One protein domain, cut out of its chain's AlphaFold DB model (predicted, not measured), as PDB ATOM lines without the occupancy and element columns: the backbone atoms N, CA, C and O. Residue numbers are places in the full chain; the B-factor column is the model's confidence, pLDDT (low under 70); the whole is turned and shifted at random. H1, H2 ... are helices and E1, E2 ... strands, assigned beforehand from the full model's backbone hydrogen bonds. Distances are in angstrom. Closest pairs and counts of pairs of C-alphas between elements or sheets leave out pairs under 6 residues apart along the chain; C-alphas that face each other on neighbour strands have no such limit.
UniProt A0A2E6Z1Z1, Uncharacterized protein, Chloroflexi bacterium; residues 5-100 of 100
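Overview. This is residues 5 to 100 of the 100 residues of an uncharacterized protein of Chloroflexi bacterium (UniProt A0A2E6Z1Z1). H1 and H2 cover opposite faces of a three-strand antiparallel sheet, E1, E3, E2, and residues 26 to 65 loop past one end. The 96 printed residues run E1, H1, E2, E3, H2, mixed in class, with under half in named elements. The whole is compact, with radius of gyration of the C-alphas 13.7 A and spans of 40, 32 and 16 A.

Arrangement. Start at E1, residues 5 to 7, antiparallel to E3, residues 75 to 80, which forms a hairpin with E2, residues 66 to 72; N 6 and O 76 are 2.9 A apart, as are N 70 and O 77. H1, residues 11 to 25, and H2, residues 84 to 98, are on opposite faces of the sheet. In H2 every O i to N i+4 pair is within hydrogen-bond range; in H1, 7 of 11.

Along the chain. Find C-alpha 5 at (27.109, -28.908, 3.648); H2 runs 21.5 A to C-alpha 98 at (21.511, -24.911, 13.895).

Size, cuts and confidence. The link H1 to E2 is long; pLDDT is under 70 at residues 50 to 60 and 100.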
ATOM      1  N   ILE A   5      27.279 -30.347   3.477       94.25
ATOM      2  CA  ILE A   5      27.109 -28.908   3.648       94.25
ATOM      3  C   ILE A   5      28.284 -28.236   2.958       94.25
ATOM      4  O   ILE A   5      29.442 -28.561   3.229       94.25
ATOM      5  N   ARG A   6      27.993 -27.287   2.072       94.06
ATOM      6  CA  ARG A   6      29.007 -26.466   1.411       94.06
ATOM      7  C   ARG A   6      28.888 -25.037   1.884       94.06
ATOM      8  O   ARG A   6      27.828 -24.440   1.749       94.06
ATOM      9  N   ILE A   7      29.983 -24.500   2.397       95.31
ATOM     10  CA  ILE A   7      30.062 -23.130   2.894       95.31
ATOM     11  C   ILE A   7      30.781 -22.288   1.844       95.31
ATOM     12  O   ILE A   7      31.864 -22.646   1.382       95.31
ATOM     13  N   TYR A   8      30.176 -21.166   1.477       96.62
ATOM     14  CA  TYR A   8      30.705 -20.216   0.507       96.62
ATOM     15  C   TYR A   8      31.169 -18.941   1.215       96.62
ATOM     16  O   TYR A   8      30.683 -18.627   2.300       96.62
ATOM     17  N   PRO A   9      32.061 -18.135   0.614       97.75
ATOM     18  CA  PRO A   9      32.474 -16.871   1.223       97.75
ATOM     19  C   PRO A   9      31.323 -15.868   1.408       97.75
ATOM     20  O   PRO A   9      31.396 -14.998   2.269       97.75
ATOM     21  N   SER A  10      30.257 -15.970   0.607       97.75
ATOM     22  CA  SER A  10      29.056 -15.141   0.737       97.75
ATOM     23  C   SER A  10      27.808 -15.870   0.242       97.75
ATOM     24  O   SER A  10      27.896 -16.790  -0.573       97.75
ATOM     25  N   GLN A  11      26.632 -15.410   0.680       97.38
ATOM     26  CA  GLN A  11      25.346 -15.887   0.162       97.38
ATOM     27  C   GLN A  11      25.221 -15.673  -1.351       97.38
ATOM     28  O   GLN A  11      24.707 -16.535  -2.056       97.38
ATOM     29  N   LYS A  12      25.746 -14.556  -1.872       97.69
ATOM     30  CA  LYS A  12      25.753 -14.288  -3.312       97.69
ATOM     31  C   LYS A  12      26.512 -15.368  -4.084       97.69
ATOM     32  O   LYS A  12      25.998 -15.862  -5.076       97.69
ATOM     33  N   LEU A  13      27.691 -15.776  -3.609       97.88
ATOM     34  CA  LEU A  13      28.461 -16.847  -4.252       97.88
ATOM     35  C   LEU A  13      27.790 -18.217  -4.115       97.88
ATOM     36  O   LEU A  13      27.840 -19.011  -5.053       97.88
ATOM     37  N   ALA A  14      27.126 -18.487  -2.986       97.88
ATOM     38  CA  ALA A  14      26.318 -19.695  -2.842       97.88
ATOM     39  C   ALA A  14      25.231 -19.761  -3.931       97.88
ATOM     40  O   ALA A  14      25.096 -20.776  -4.604       97.88
ATOM     41  N   LEU A  15      24.513 -18.659  -4.164       97.50
ATOM     42  CA  LEU A  15      23.453 -18.591  -5.173       97.50
ATOM     43  C   LEU A  15      23.991 -18.598  -6.613       97.50
ATOM     44  O   LEU A  15      23.501 -19.355  -7.446       97.50
ATOM     45  N   ASP A  16      25.001 -17.781  -6.915       96.31
ATOM     46  CA  ASP A  16      25.473 -17.566  -8.288       96.31
ATOM     47  C   ASP A  16      26.324 -18.729  -8.825       96.31
ATOM     48  O   ASP A  16      26.315 -19.010 -10.030       96.31
ATOM     49  N   GLU A  17      27.091 -19.387  -7.953       94.62
ATOM     50  CA  GLU A  17      28.015 -20.462  -8.324       94.62
ATOM     51  C   GLU A  17      27.671 -21.781  -7.645       94.62
ATOM     52  O   GLU A  17      27.687 -22.830  -8.287       94.62
ATOM     53  N   GLY A  18      27.355 -21.743  -6.352       95.88
ATOM     54  CA  GLY A  18      27.150 -22.950  -5.565       95.88
ATOM     55  C   GLY A  18      25.984 -23.804  -6.038       95.88
ATOM     56  O   GLY A  18      26.151 -25.011  -6.218       95.88
ATOM     57  N   VAL A  19      24.843 -23.169  -6.312       96.38
ATOM     58  CA  VAL A  19      23.627 -23.832  -6.800       96.38
ATOM     59  C   VAL A  19      23.902 -24.654  -8.058       96.38
ATOM     60  O   VAL A  19      23.504 -25.812  -8.115       96.38
ATOM     61  N   LYS A  20      24.682 -24.127  -9.010       95.44
ATOM     62  CA  LYS A  20      25.007 -24.825 -10.269       95.44
ATOM     63  C   LYS A  20      25.698 -26.168 -10.034       95.44
ATOM     64  O   LYS A  20      25.400 -27.147 -10.709       95.44
ATOM     65  N   TYR A  21      26.618 -26.224  -9.071       94.50
ATOM     66  CA  TYR A  21      27.298 -27.474  -8.722       94.50
ATOM     67  C   TYR A  21      26.369 -28.465  -8.029       94.50
ATOM     68  O   TYR A  21      26.542 -29.671  -8.179       94.50
ATOM     69  N   VAL A  22      25.427 -27.963  -7.232       95.81
ATOM     70  CA  VAL A  22      24.491 -28.801  -6.483       95.81
ATOM     71  C   VAL A  22      23.439 -29.386  -7.415       95.81
ATOM     72  O   VAL A  22      23.261 -30.598  -7.410       95.81
ATOM     73  N   GLU A  23      22.837 -28.576  -8.284       95.38
ATOM     74  CA  GLU A  23      21.869 -29.028  -9.292       95.38
ATOM     75  C   GLU A  23      22.435 -30.116 -10.215       95.38
ATOM     76  O   GLU A  23      21.705 -31.011 -10.625       95.38
ATOM     77  N   GLU A  24      23.745 -30.107 -10.484       95.38
ATOM     78  CA  GLU A  24      24.402 -31.151 -11.277       95.38
ATOM     79  C   GLU A  24      24.357 -32.543 -10.611       95.38
ATOM     80  O   GLU A  24      24.348 -33.556 -11.310       95.38
ATOM     81  N   VAL A  25      24.367 -32.630  -9.276       94.62
ATOM     82  CA  VAL A  25      24.625 -33.889  -8.544       94.62
ATOM     83  C   VAL A  25      23.452 -34.389  -7.696       94.62
ATOM     84  O   VAL A  25      23.616 -35.365  -6.955       94.62
ATOM     85  N   ILE A  26      22.284 -33.756  -7.796       93.31
ATOM     86  CA  ILE A  26      21.065 -34.131  -7.062       93.31
ATOM     87  C   ILE A  26      19.962 -34.636  -7.995       93.31
ATOM     88  O   ILE A  26      19.966 -34.372  -9.194       93.31
ATOM     89  N   GLY A  27      18.980 -35.328  -7.421       90.19
ATOM     90  CA  GLY A  27      17.778 -35.736  -8.145       90.19
ATOM     91  C   GLY A  27      18.003 -36.887  -9.131       90.19
ATOM     92  O   GLY A  27      18.990 -37.624  -9.056       90.19
ATOM     93  N   GLU A  28      17.033 -37.089 -10.023       86.56
ATOM     94  CA  GLU A  28      17.010 -38.233 -10.946       86.56
ATOM     95  C   GLU A  28      18.058 -38.114 -12.063       86.56
ATOM     96  O   GLU A  28      18.717 -39.101 -12.394       86.56
ATOM     97  N   ASP A  29      18.289 -36.896 -12.558       89.44
ATOM     98  CA  ASP A  29      19.211 -36.597 -13.664       89.44
ATOM     99  C   ASP A  29      20.660 -36.324 -13.213       89.44
ATOM    100  O   ASP A  29      21.486 -35.827 -13.982       89.44
ATOM    101  N   ALA A  30      20.998 -36.664 -11.967       92.69
ATOM    102  CA  ALA A  30      22.296 -36.357 -11.379       92.69
ATOM    103  C   ALA A  30      23.486 -36.951 -12.154       92.69
ATOM    104  O   ALA A  30      23.569 -38.154 -12.445       92.69
ATOM    105  N   ILE A  31      24.513 -36.129 -12.366       94.81
ATOM    106  CA  ILE A  31      25.781 -36.537 -12.966       94.81
ATOM    107  C   ILE A  31      26.701 -37.118 -11.887       94.81
ATOM    108  O   ILE A  31      27.462 -36.427 -11.220       94.81
ATOM    109  N   LEU A  32      26.687 -38.445 -11.756       92.75
ATOM    110  CA  LEU A  32      27.433 -39.167 -10.708       92.75
ATOM    111  C   LEU A  32      28.719 -39.845 -11.204       92.75
ATOM    112  O   LEU A  32      29.398 -40.571 -10.468       92.75
ATOM    113  N   LYS A  33      29.057 -39.654 -12.482       92.56
ATOM    114  CA  LYS A  33      30.294 -40.168 -13.079       92.56
ATOM    115  C   LYS A  33      31.390 -39.114 -12.965       92.56
ATOM    116  O   LYS A  33      31.265 -38.024 -13.514       92.56
ATOM    117  N   LYS A  34      32.518 -39.484 -12.351       92.00
ATOM    118  CA  LYS A  34      33.688 -38.599 -12.161       92.00
ATOM    119  C   LYS A  34      34.240 -38.014 -13.470       92.00
ATOM    120  O   LYS A  34      34.850 -36.952 -13.453       92.00
ATOM    121  N   SER A  35      34.058 -38.709 -14.592       93.62
ATOM    122  CA  SER A  35      34.488 -38.245 -15.915       93.62
ATOM    123  C   SER A  35      33.580 -37.175 -16.524       93.62
ATOM    124  O   SER A  35      34.030 -36.479 -17.425       93.62
ATOM    125  N   LEU A  36      32.328 -37.067 -16.070       93.25
ATOM    126  CA  LEU A  36      31.322 -36.156 -16.626       93.25
ATOM    127  C   LEU A  36      31.035 -34.962 -15.715       93.25
ATOM    128  O   LEU A  36      30.679 -33.902 -16.208       93.25
ATOM    129  N   SER A  37      31.182 -35.138 -14.405       93.25
ATOM    130  CA  SER A  37      30.867 -34.095 -13.432       93.25
ATOM    131  C   SER A  37      31.916 -32.985 -13.411       93.25
ATOM    132  O   SER A  37      33.130 -33.249 -13.419       93.25
ATOM    133  N   SER A  38      31.440 -31.743 -13.322       93.12
ATOM    134  CA  SER A  38      32.270 -30.574 -13.031       93.12
ATOM    135  C   SER A  38      32.788 -30.597 -11.587       93.12
ATOM    136  O   SER A  38      33.878 -30.095 -11.305       93.12
ATOM    137  N   TRP A  39      32.075 -31.278 -10.684       92.50
ATOM    138  CA  TRP A  39      32.399 -31.403  -9.267       92.50
ATOM    139  C   TRP A  39      32.861 -32.818  -8.871       92.50
ATOM    140  O   TRP A  39      32.127 -33.662  -8.358       92.50
ATOM    141  N   LYS A  40      34.158 -33.071  -9.066       93.69
ATOM    142  CA  LYS A  40      34.760 -34.411  -8.913       93.69
ATOM    143  C   LYS A  40      35.026 -34.841  -7.472       93.69
ATOM    144  O   LYS A  40      35.064 -36.041  -7.190       93.69
ATOM    145  N   GLU A  41      35.309 -33.889  -6.592       92.38
ATOM    146  CA  GLU A  41      35.593 -34.158  -5.181       92.38
ATOM    147  C   GLU A  41      34.340 -34.703  -4.495       92.38
ATOM    148  O   GLU A  41      33.256 -34.177  -4.727       92.38
ATOM    149  N   GLY A  42      34.461 -35.770  -3.700       91.19
ATOM    150  CA  GLY A  42      33.336 -36.379  -2.972       91.19
ATOM    151  C   GLY A  42      32.265 -37.053  -3.842       91.19
ATOM    152  O   GLY A  42      31.281 -37.561  -3.321       91.19
ATOM    153  N   ILE A  43      32.431 -37.128  -5.171       93.19
ATOM    154  CA  ILE A  43      31.377 -37.636  -6.072       93.19
ATOM    155  C   ILE A  43      30.979 -39.096  -5.805       93.19
ATOM    156  O   ILE A  43      29.885 -39.520  -6.163       93.19
ATOM    157  N   GLN A  44      31.861 -39.892  -5.193       91.69
ATOM    158  CA  GLN A  44      31.522 -41.262  -4.804       91.69
ATOM    159  C   GLN A  44      30.563 -41.304  -3.610       91.69
ATOM    160  O   GLN A  44      29.705 -42.182  -3.575       91.69
ATOM    161  N   ASP A  45      30.659 -40.336  -2.700       91.44
ATOM    162  CA  ASP A  45      29.855 -40.255  -1.477       91.44
ATOM    163  C   ASP A  45      28.434 -39.740  -1.748       91.44
ATOM    164  O   ASP A  45      27.509 -40.018  -0.984       91.44
ATOM    165  N   ARG A  46      28.235 -39.069  -2.891       92.38
ATOM    166  CA  ARG A  46      26.923 -38.614  -3.395       92.38
ATOM    167  C   ARG A  46      26.120 -39.707  -4.089       92.38
ATOM    168  O   ARG A  46      25.055 -39.435  -4.637       92.38
ATOM    169  N   ARG A  47      26.620 -40.943  -4.104       90.56
ATOM    170  CA  ARG A  47      25.973 -42.087  -4.752       90.56
ATOM    171  C   ARG A  47      25.274 -42.945  -3.711       90.56
ATOM    172  O   ARG A  47      25.857 -43.284  -2.687       90.56
ATOM    173  N   THR A  48      24.072 -43.400  -4.029       85.88
ATOM    174  CA  THR A  48      23.410 -44.493  -3.313       85.88
ATOM    175  C   THR A  48      23.078 -45.638  -4.266       85.88
ATOM    176  O   THR A  48      22.931 -45.449  -5.475       85.88
ATOM    177  N   ARG A  49      23.004 -46.849  -3.711       75.56
ATOM    178  CA  ARG A  49      22.488 -48.056  -4.376       75.56
ATOM    179  C   ARG A  49      21.235 -48.601  -3.683       75.56
ATOM    180  O   ARG A  49      20.758 -49.665  -4.053       75.56
ATOM    181  N   SER A  50      20.732 -47.914  -2.654       63.78
ATOM    182  CA  SER A  50      19.621 -48.429  -1.856       63.78
ATOM    183  C   SER A  50      18.297 -48.393  -2.617       63.78
ATOM    184  O   SER A  50      17.924 -47.387  -3.220       63.78
ATOM    185  N   ASP A  51      17.558 -49.485  -2.477       55.00
ATOM    186  CA  ASP A  51      16.157 -49.697  -2.845       55.00
ATOM    187  C   ASP A  51      15.172 -48.781  -2.096       55.00
ATOM    188  O   ASP A  51      14.072 -48.522  -2.578       55.00
ATOM    189  N   LYS A  52      15.567 -48.274  -0.922       52.47
ATOM    190  CA  LYS A  52      14.664 -47.572   0.004       52.47
ATOM    191  C   LYS A  52      14.180 -46.201  -0.470       52.47
ATOM    192  O   LYS A  52      13.119 -45.770  -0.037       52.47
ATOM    193  N   SER A  53      14.933 -45.524  -1.335       52.09
ATOM    194  CA  SER A  53      14.737 -44.089  -1.588       52.09
ATOM    195  C   SER A  53      13.933 -43.755  -2.838       52.09
ATOM    196  O   SER A  53      13.835 -42.591  -3.181       52.09
ATOM    197  N   TYR A  54      13.428 -44.740  -3.583       50.69
ATOM    198  CA  TYR A  54      12.592 -44.469  -4.755       50.69
ATOM    199  C   TYR A  54      11.823 -45.735  -5.129       50.69
ATOM    200  O   TYR A  54      12.436 -46.740  -5.509       50.69
ATOM    201  N   LYS A  55      10.486 -45.685  -5.062       50.44
ATOM    202  CA  LYS A  55       9.616 -46.764  -5.552       50.44
ATOM    203  C   LYS A  55       9.972 -47.064  -7.017       50.44
ATOM    204  O   LYS A  55       9.865 -46.183  -7.861       50.44
ATOM    205  N   GLY A  56      10.391 -48.296  -7.322       52.44
ATOM    206  CA  GLY A  56      10.432 -48.795  -8.705       52.44
ATOM    207  C   GLY A  56      11.794 -48.965  -9.396       52.44
ATOM    208  O   GLY A  56      11.815 -49.025 -10.620       52.44
ATOM    209  N   SER A  57      12.933 -49.097  -8.702       51.88
ATOM    210  CA  SER A  57      14.144 -49.639  -9.363       51.88
ATOM    211  C   SER A  57      14.793 -50.798  -8.642       51.88
ATOM    212  O   SER A  57      14.741 -50.920  -7.422       51.88
ATOM    213  N   SER A  58      15.439 -51.628  -9.460       56.88
ATOM    214  CA  SER A  58      16.277 -52.739  -9.049       56.88
ATOM    215  C   SER A  58      17.390 -52.274  -8.106       56.88
ATOM    216  O   SER A  58      17.969 -51.198  -8.271       56.88
ATOM    217  N   ALA A  59      17.727 -53.129  -7.142       58.53
ATOM    218  CA  ALA A  59      18.696 -52.892  -6.068       58.53
ATOM    219  C   ALA A  59      20.154 -52.613  -6.522       58.53
ATOM    220  O   ALA A  59      21.059 -52.576  -5.697       58.53
ATOM    221  N   ASN A  60      20.404 -52.432  -7.824       64.69
ATOM    222  CA  ASN A  60      21.737 -52.254  -8.408       64.69
ATOM    223  C   ASN A  60      21.916 -50.953  -9.208       64.69
ATOM    224  O   ASN A  60      23.020 -50.693  -9.694       64.69
ATOM    225  N   THR A  61      20.884 -50.114  -9.338       75.69
ATOM    226  CA  THR A  61      21.019 -48.822 -10.025       75.69
ATOM    227  C   THR A  61      21.686 -47.792  -9.117       75.69
ATOM    228  O   THR A  61      21.265 -47.556  -7.987       75.69
ATOM    229  N   VAL A  62      22.745 -47.163  -9.626       84.56
ATOM    230  CA  VAL A  62      23.420 -46.037  -8.967       84.56
ATOM    231  C   VAL A  62      22.548 -44.797  -9.105       84.56
ATOM    232  O   VAL A  62      22.177 -44.445 -10.221       84.56
ATOM    233  N   ARG A  63      22.275 -44.125  -7.990       87.06
ATOM    234  CA  ARG A  63      21.420 -42.934  -7.921       87.06
ATOM    235  C   ARG A  63      22.037 -41.843  -7.065       87.06
ATOM    236  O   ARG A  63      22.976 -42.116  -6.310       87.06
ATOM    237  N   ALA A  64      21.500 -40.630  -7.172       91.31
ATOM    238  CA  ALA A  64      21.885 -39.538  -6.295       91.31
ATOM    239  C   ALA A  64      21.457 -39.867  -4.866       91.31
ATOM    240  O   ALA A  64      20.350 -40.346  -4.625       91.31
ATOM    241  N   LYS A  65      22.351 -39.628  -3.912       91.50
ATOM    242  CA  LYS A  65      22.050 -39.720  -2.481       91.50
ATOM    243  C   LYS A  65      21.150 -38.571  -2.020       91.50
ATOM    244  O   LYS A  65      20.378 -38.737  -1.078       91.50
ATOM    245  N   TYR A  66      21.272 -37.423  -2.678       93.38
ATOM    246  CA  TYR A  66      20.572 -36.191  -2.352       93.38
ATOM    247  C   TYR A  66      19.479 -35.920  -3.387       93.38
ATOM    248  O   TYR A  66      19.715 -36.042  -4.590       93.38
ATOM    249  N   LEU A  67      18.284 -35.581  -2.911       92.44
ATOM    250  CA  LEU A  67      17.098 -35.380  -3.748       92.44
ATOM    251  C   LEU A  67      16.759 -33.902  -3.944       92.44
ATOM    252  O   LEU A  67      16.123 -33.557  -4.932       92.44
ATOM    253  N   ASP A  68      17.183 -33.052  -3.012       94.06
ATOM    254  CA  ASP A  68      16.995 -31.606  -3.078       94.06
ATOM    255  C   ASP A  68      18.120 -30.883  -2.316       94.06
ATOM    256  O   ASP A  68      19.052 -31.525  -1.819       94.06
ATOM    257  N   TYR A  69      18.031 -29.562  -2.201       95.88
ATOM    258  CA  TYR A  69      18.920 -28.729  -1.405       95.88
ATOM    259  C   TYR A  69      18.178 -27.555  -0.762       95.88
ATOM    260  O   TYR A  69      17.111 -27.142  -1.209       95.88
ATOM    261  N   ILE A  70      18.778 -26.975   0.276       95.50
ATOM    262  CA  ILE A  70      18.375 -25.673   0.812       95.50
ATOM    263  C   ILE A  70      19.578 -24.735   0.883       95.50
ATOM    264  O   ILE A  70      20.710 -25.170   1.108       95.50
ATOM    265  N   VAL A  71      19.328 -23.439   0.708       95.75
ATOM    266  CA  VAL A  71      20.324 -22.384   0.921       95.75
ATOM    267  C   VAL A  71      20.052 -21.742   2.274       95.75
ATOM    268  O   VAL A  71      18.976 -21.191   2.499       95.75
ATOM    269  N   TYR A  72      21.033 -21.803   3.165       94.06
ATOM    270  CA  TYR A  72      20.956 -21.267   4.518       94.06
ATOM    271  C   TYR A  72      22.156 -20.340   4.756       94.06
ATOM    272  O   TYR A  72      23.303 -20.780   4.873       94.06
ATOM    273  N   GLY A  73      21.902 -19.028   4.734       94.00
ATOM    274  CA  GLY A  73      22.947 -18.003   4.759       94.00
ATOM    275  C   GLY A  73      23.905 -18.128   3.570       94.00
ATOM    276  O   GLY A  73      23.497 -18.087   2.412       94.00
ATOM    277  N   ASN A  74      25.197 -18.283   3.856       96.62
ATOM    278  CA  ASN A  74      26.249 -18.550   2.871       96.62
ATOM    279  C   ASN A  74      26.504 -20.048   2.641       96.62
ATOM    280  O   ASN A  74      27.530 -20.400   2.062       96.62
ATOM    281  N   SER A  75      25.615 -20.927   3.102       95.62
ATOM    282  CA  SER A  75      25.778 -22.375   3.002       95.62
ATOM    283  C   SER A  75      24.696 -23.015   2.139       95.62
ATOM    284  O   SER A  75      23.561 -22.543   2.097       95.62
ATOM    285  N   ILE A  76      25.038 -24.116   1.472       97.06
ATOM    286  CA  ILE A  76      24.086 -24.987   0.780       97.06
ATOM    287  C   ILE A  76      24.120 -26.354   1.447       97.06
ATOM    288  O   ILE A  76      25.190 -26.948   1.591       97.06
ATOM    289  N   ILE A  77      22.953 -26.843   1.850       95.75
ATOM    290  CA  ILE A  77      22.772 -28.135   2.509       95.75
ATOM    291  C   ILE A  77      22.086 -29.062   1.514       95.75
ATOM    292  O   ILE A  77      21.003 -28.743   1.026       95.75
ATOM    293  N   LEU A  78      22.711 -30.196   1.207       95.81
ATOM    294  CA  LEU A  78      22.130 -31.205   0.329       95.81
ATOM    295  C   LEU A  78      21.242 -32.160   1.138       95.81
ATOM    296  O   LEU A  78      21.642 -32.692   2.178       95.81
ATOM    297  N   CYS A  79      20.040 -32.406   0.629       94.25
ATOM    298  CA  CYS A  79      18.952 -33.040   1.357       94.25
ATOM    299  C   CYS A  79      18.821 -34.521   1.016       94.25
ATOM    300  O   CYS A  79      18.532 -34.890  -0.126       94.25
ATOM    301  N   THR A  80      19.018 -35.381   2.015       91.50
ATOM    302  CA  THR A  80      18.795 -36.832   1.893       91.50
ATOM    303  C   THR A  80      17.385 -37.189   2.341       91.50
ATOM    304  O   THR A  80      16.892 -36.639   3.322       91.50
ATOM    305  N   GLY A  81      16.738 -38.131   1.661       88.50
ATOM    306  CA  GLY A  81      15.395 -38.586   2.017       88.50
ATOM    307  C   GLY A  81      14.972 -39.818   1.231       88.50
ATOM    308  O   GLY A  81      15.681 -40.253   0.317       88.50
ATOM    309  N   LEU A  82      13.834 -40.402   1.614       84.88
ATOM    310  CA  LEU A  82      13.220 -41.497   0.858       84.88
ATOM    311  C   LEU A  82      12.395 -40.992  -0.329       84.88
ATOM    312  O   LEU A  82      12.130 -41.752  -1.252       84.88
ATOM    313  N   ASP A  83      11.999 -39.724  -0.301       87.00
ATOM    314  CA  ASP A  83      11.432 -38.976  -1.412       87.00
ATOM    315  C   ASP A  83      11.734 -37.475  -1.231       87.00
ATOM    316  O   ASP A  83      12.428 -37.075  -0.290       87.00
ATOM    317  N   LEU A  84      11.255 -36.639  -2.156       89.50
ATOM    318  CA  LEU A  84      11.469 -35.187  -2.119       89.50
ATOM    319  C   LEU A  84      10.897 -34.527  -0.858       89.50
ATOM    320  O   LEU A  84      11.491 -33.576  -0.350       89.50
ATOM    321  N   THR A  85       9.758 -35.009  -0.358       92.06
ATOM    322  CA  THR A  85       9.108 -34.454   0.835       92.06
ATOM    323  C   THR A  85       9.950 -34.761   2.063       92.06
ATOM    324  O   THR A  85      10.330 -33.841   2.787       92.06
ATOM    325  N   ASP A  86      10.325 -36.031   2.233       91.62
ATOM    326  CA  ASP A  86      11.203 -36.470   3.316       91.62
ATOM    327  C   ASP A  86      12.537 -35.719   3.272       91.62
ATOM    328  O   ASP A  86      13.010 -35.223   4.291       91.62
ATOM    329  N   ALA A  87      13.137 -35.584   2.085       92.38
ATOM    330  CA  ALA A  87      14.416 -34.902   1.926       92.38
ATOM    331  C   ALA A  87      14.363 -33.449   2.410       92.38
ATOM    332  O   ALA A  87      15.199 -33.029   3.217       92.38
ATOM    333  N   ARG A  88      13.360 -32.692   1.958       93.06
ATOM    334  CA  ARG A  88      13.155 -31.298   2.371       93.06
ATOM    335  C   ARG A  88      12.913 -31.170   3.867       93.06
ATOM    336  O   ARG A  88      13.463 -30.253   4.482       93.06
ATOM    337  N   GLN A  89      12.134 -32.082   4.449       94.69
ATOM    338  CA  GLN A  89      11.875 -32.083   5.885       94.69
ATOM    339  C   GLN A  89      13.174 -32.275   6.673       94.69
ATOM    340  O   GLN A  89      13.487 -31.456   7.529       94.69
ATOM    341  N   ASN A  90      13.992 -33.264   6.303       93.12
ATOM    342  CA  ASN A  90      15.261 -33.543   6.984       93.12
ATOM    343  C   ASN A  90      16.228 -32.347   6.949       93.12
ATOM    344  O   ASN A  90      16.896 -32.041   7.934       93.12
ATOM    345  N   CYS A  91      16.299 -31.647   5.815       94.12
ATOM    346  CA  CYS A  91      17.077 -30.414   5.693       94.12
ATOM    347  C   CYS A  91      16.531 -29.275   6.559       94.12
ATOM    348  O   CYS A  91      17.306 -28.550   7.179       94.12
ATOM    349  N   SER A  92      15.207 -29.117   6.593       93.00
ATOM    350  CA  SER A  92      14.545 -28.079   7.387       93.00
ATOM    351  C   SER A  92      14.758 -28.309   8.883       93.00
ATOM    352  O   SER A  92      15.092 -27.371   9.605       93.00
ATOM    353  N   ASP A  93      14.653 -29.561   9.332       93.94
ATOM    354  CA  ASP A  93      14.913 -29.960  10.716       93.94
ATOM    355  C   ASP A  93      16.369 -29.681  11.110       93.94
ATOM    356  O   ASP A  93      16.634 -29.156  12.194       93.94
ATOM    357  N   LEU A  94      17.321 -29.974  10.212       92.81
ATOM    358  CA  LEU A  94      18.726 -29.645  10.436       92.81
ATOM    359  C   LEU A  94      18.938 -28.130  10.541       92.81
ATOM    360  O   LEU A  94      19.569 -27.686  11.497       92.81
ATOM    361  N   ALA A  95      18.414 -27.342   9.598       91.50
ATOM    362  CA  ALA A  95      18.550 -25.885   9.623       91.50
ATOM    363  C   ALA A  95      17.993 -25.293  10.927       91.50
ATOM    364  O   ALA A  95      18.690 -24.547  11.610       91.50
ATOM    365  N   TYR A  96      16.800 -25.729  11.342       91.06
ATOM    366  CA  TYR A  96      16.190 -25.308  12.603       91.06
ATOM    367  C   TYR A  96      17.026 -25.694  13.832       91.06
ATOM    368  O   TYR A  96      17.055 -24.968  14.824       91.06
ATOM    369  N   SER A  97      17.721 -26.835  13.790       90.31
ATOM    370  CA  SER A  97      18.599 -27.259  14.886       90.31
ATOM    371  C   SER A  97      19.881 -26.429  15.009       90.31
ATOM    372  O   SER A  97      20.447 -26.375  16.095       90.31
ATOM    373  N   ILE A  98      20.331 -25.791  13.920       85.81
ATOM    374  CA  ILE A  98      21.511 -24.911  13.895       85.81
ATOM    375  C   ILE A  98      21.166 -23.518  14.438       85.81
ATOM    376  O   ILE A  98      22.015 -22.874  15.048       85.81
ATOM    377  N   ASP A  99      19.923 -23.069  14.253       78.38
ATOM    378  CA  ASP A  99      19.413 -21.780  14.745       78.38
ATOM    379  C   ASP A  99      19.247 -21.705  16.278       78.38
ATOM    380  O   ASP A  99      18.844 -20.664  16.806       78.38
ATOM    381  N   LYS A 100      19.514 -22.795  17.004       61.66
ATOM    382  CA  LYS A 100      19.208 -22.951  18.429       61.66
ATOM    383  C   LYS A 100      20.459 -23.003  19.300       61.66
ATOM    384  O   LYS A 100      20.406 -22.394  20.394       61.66
TER     385      LYS A 100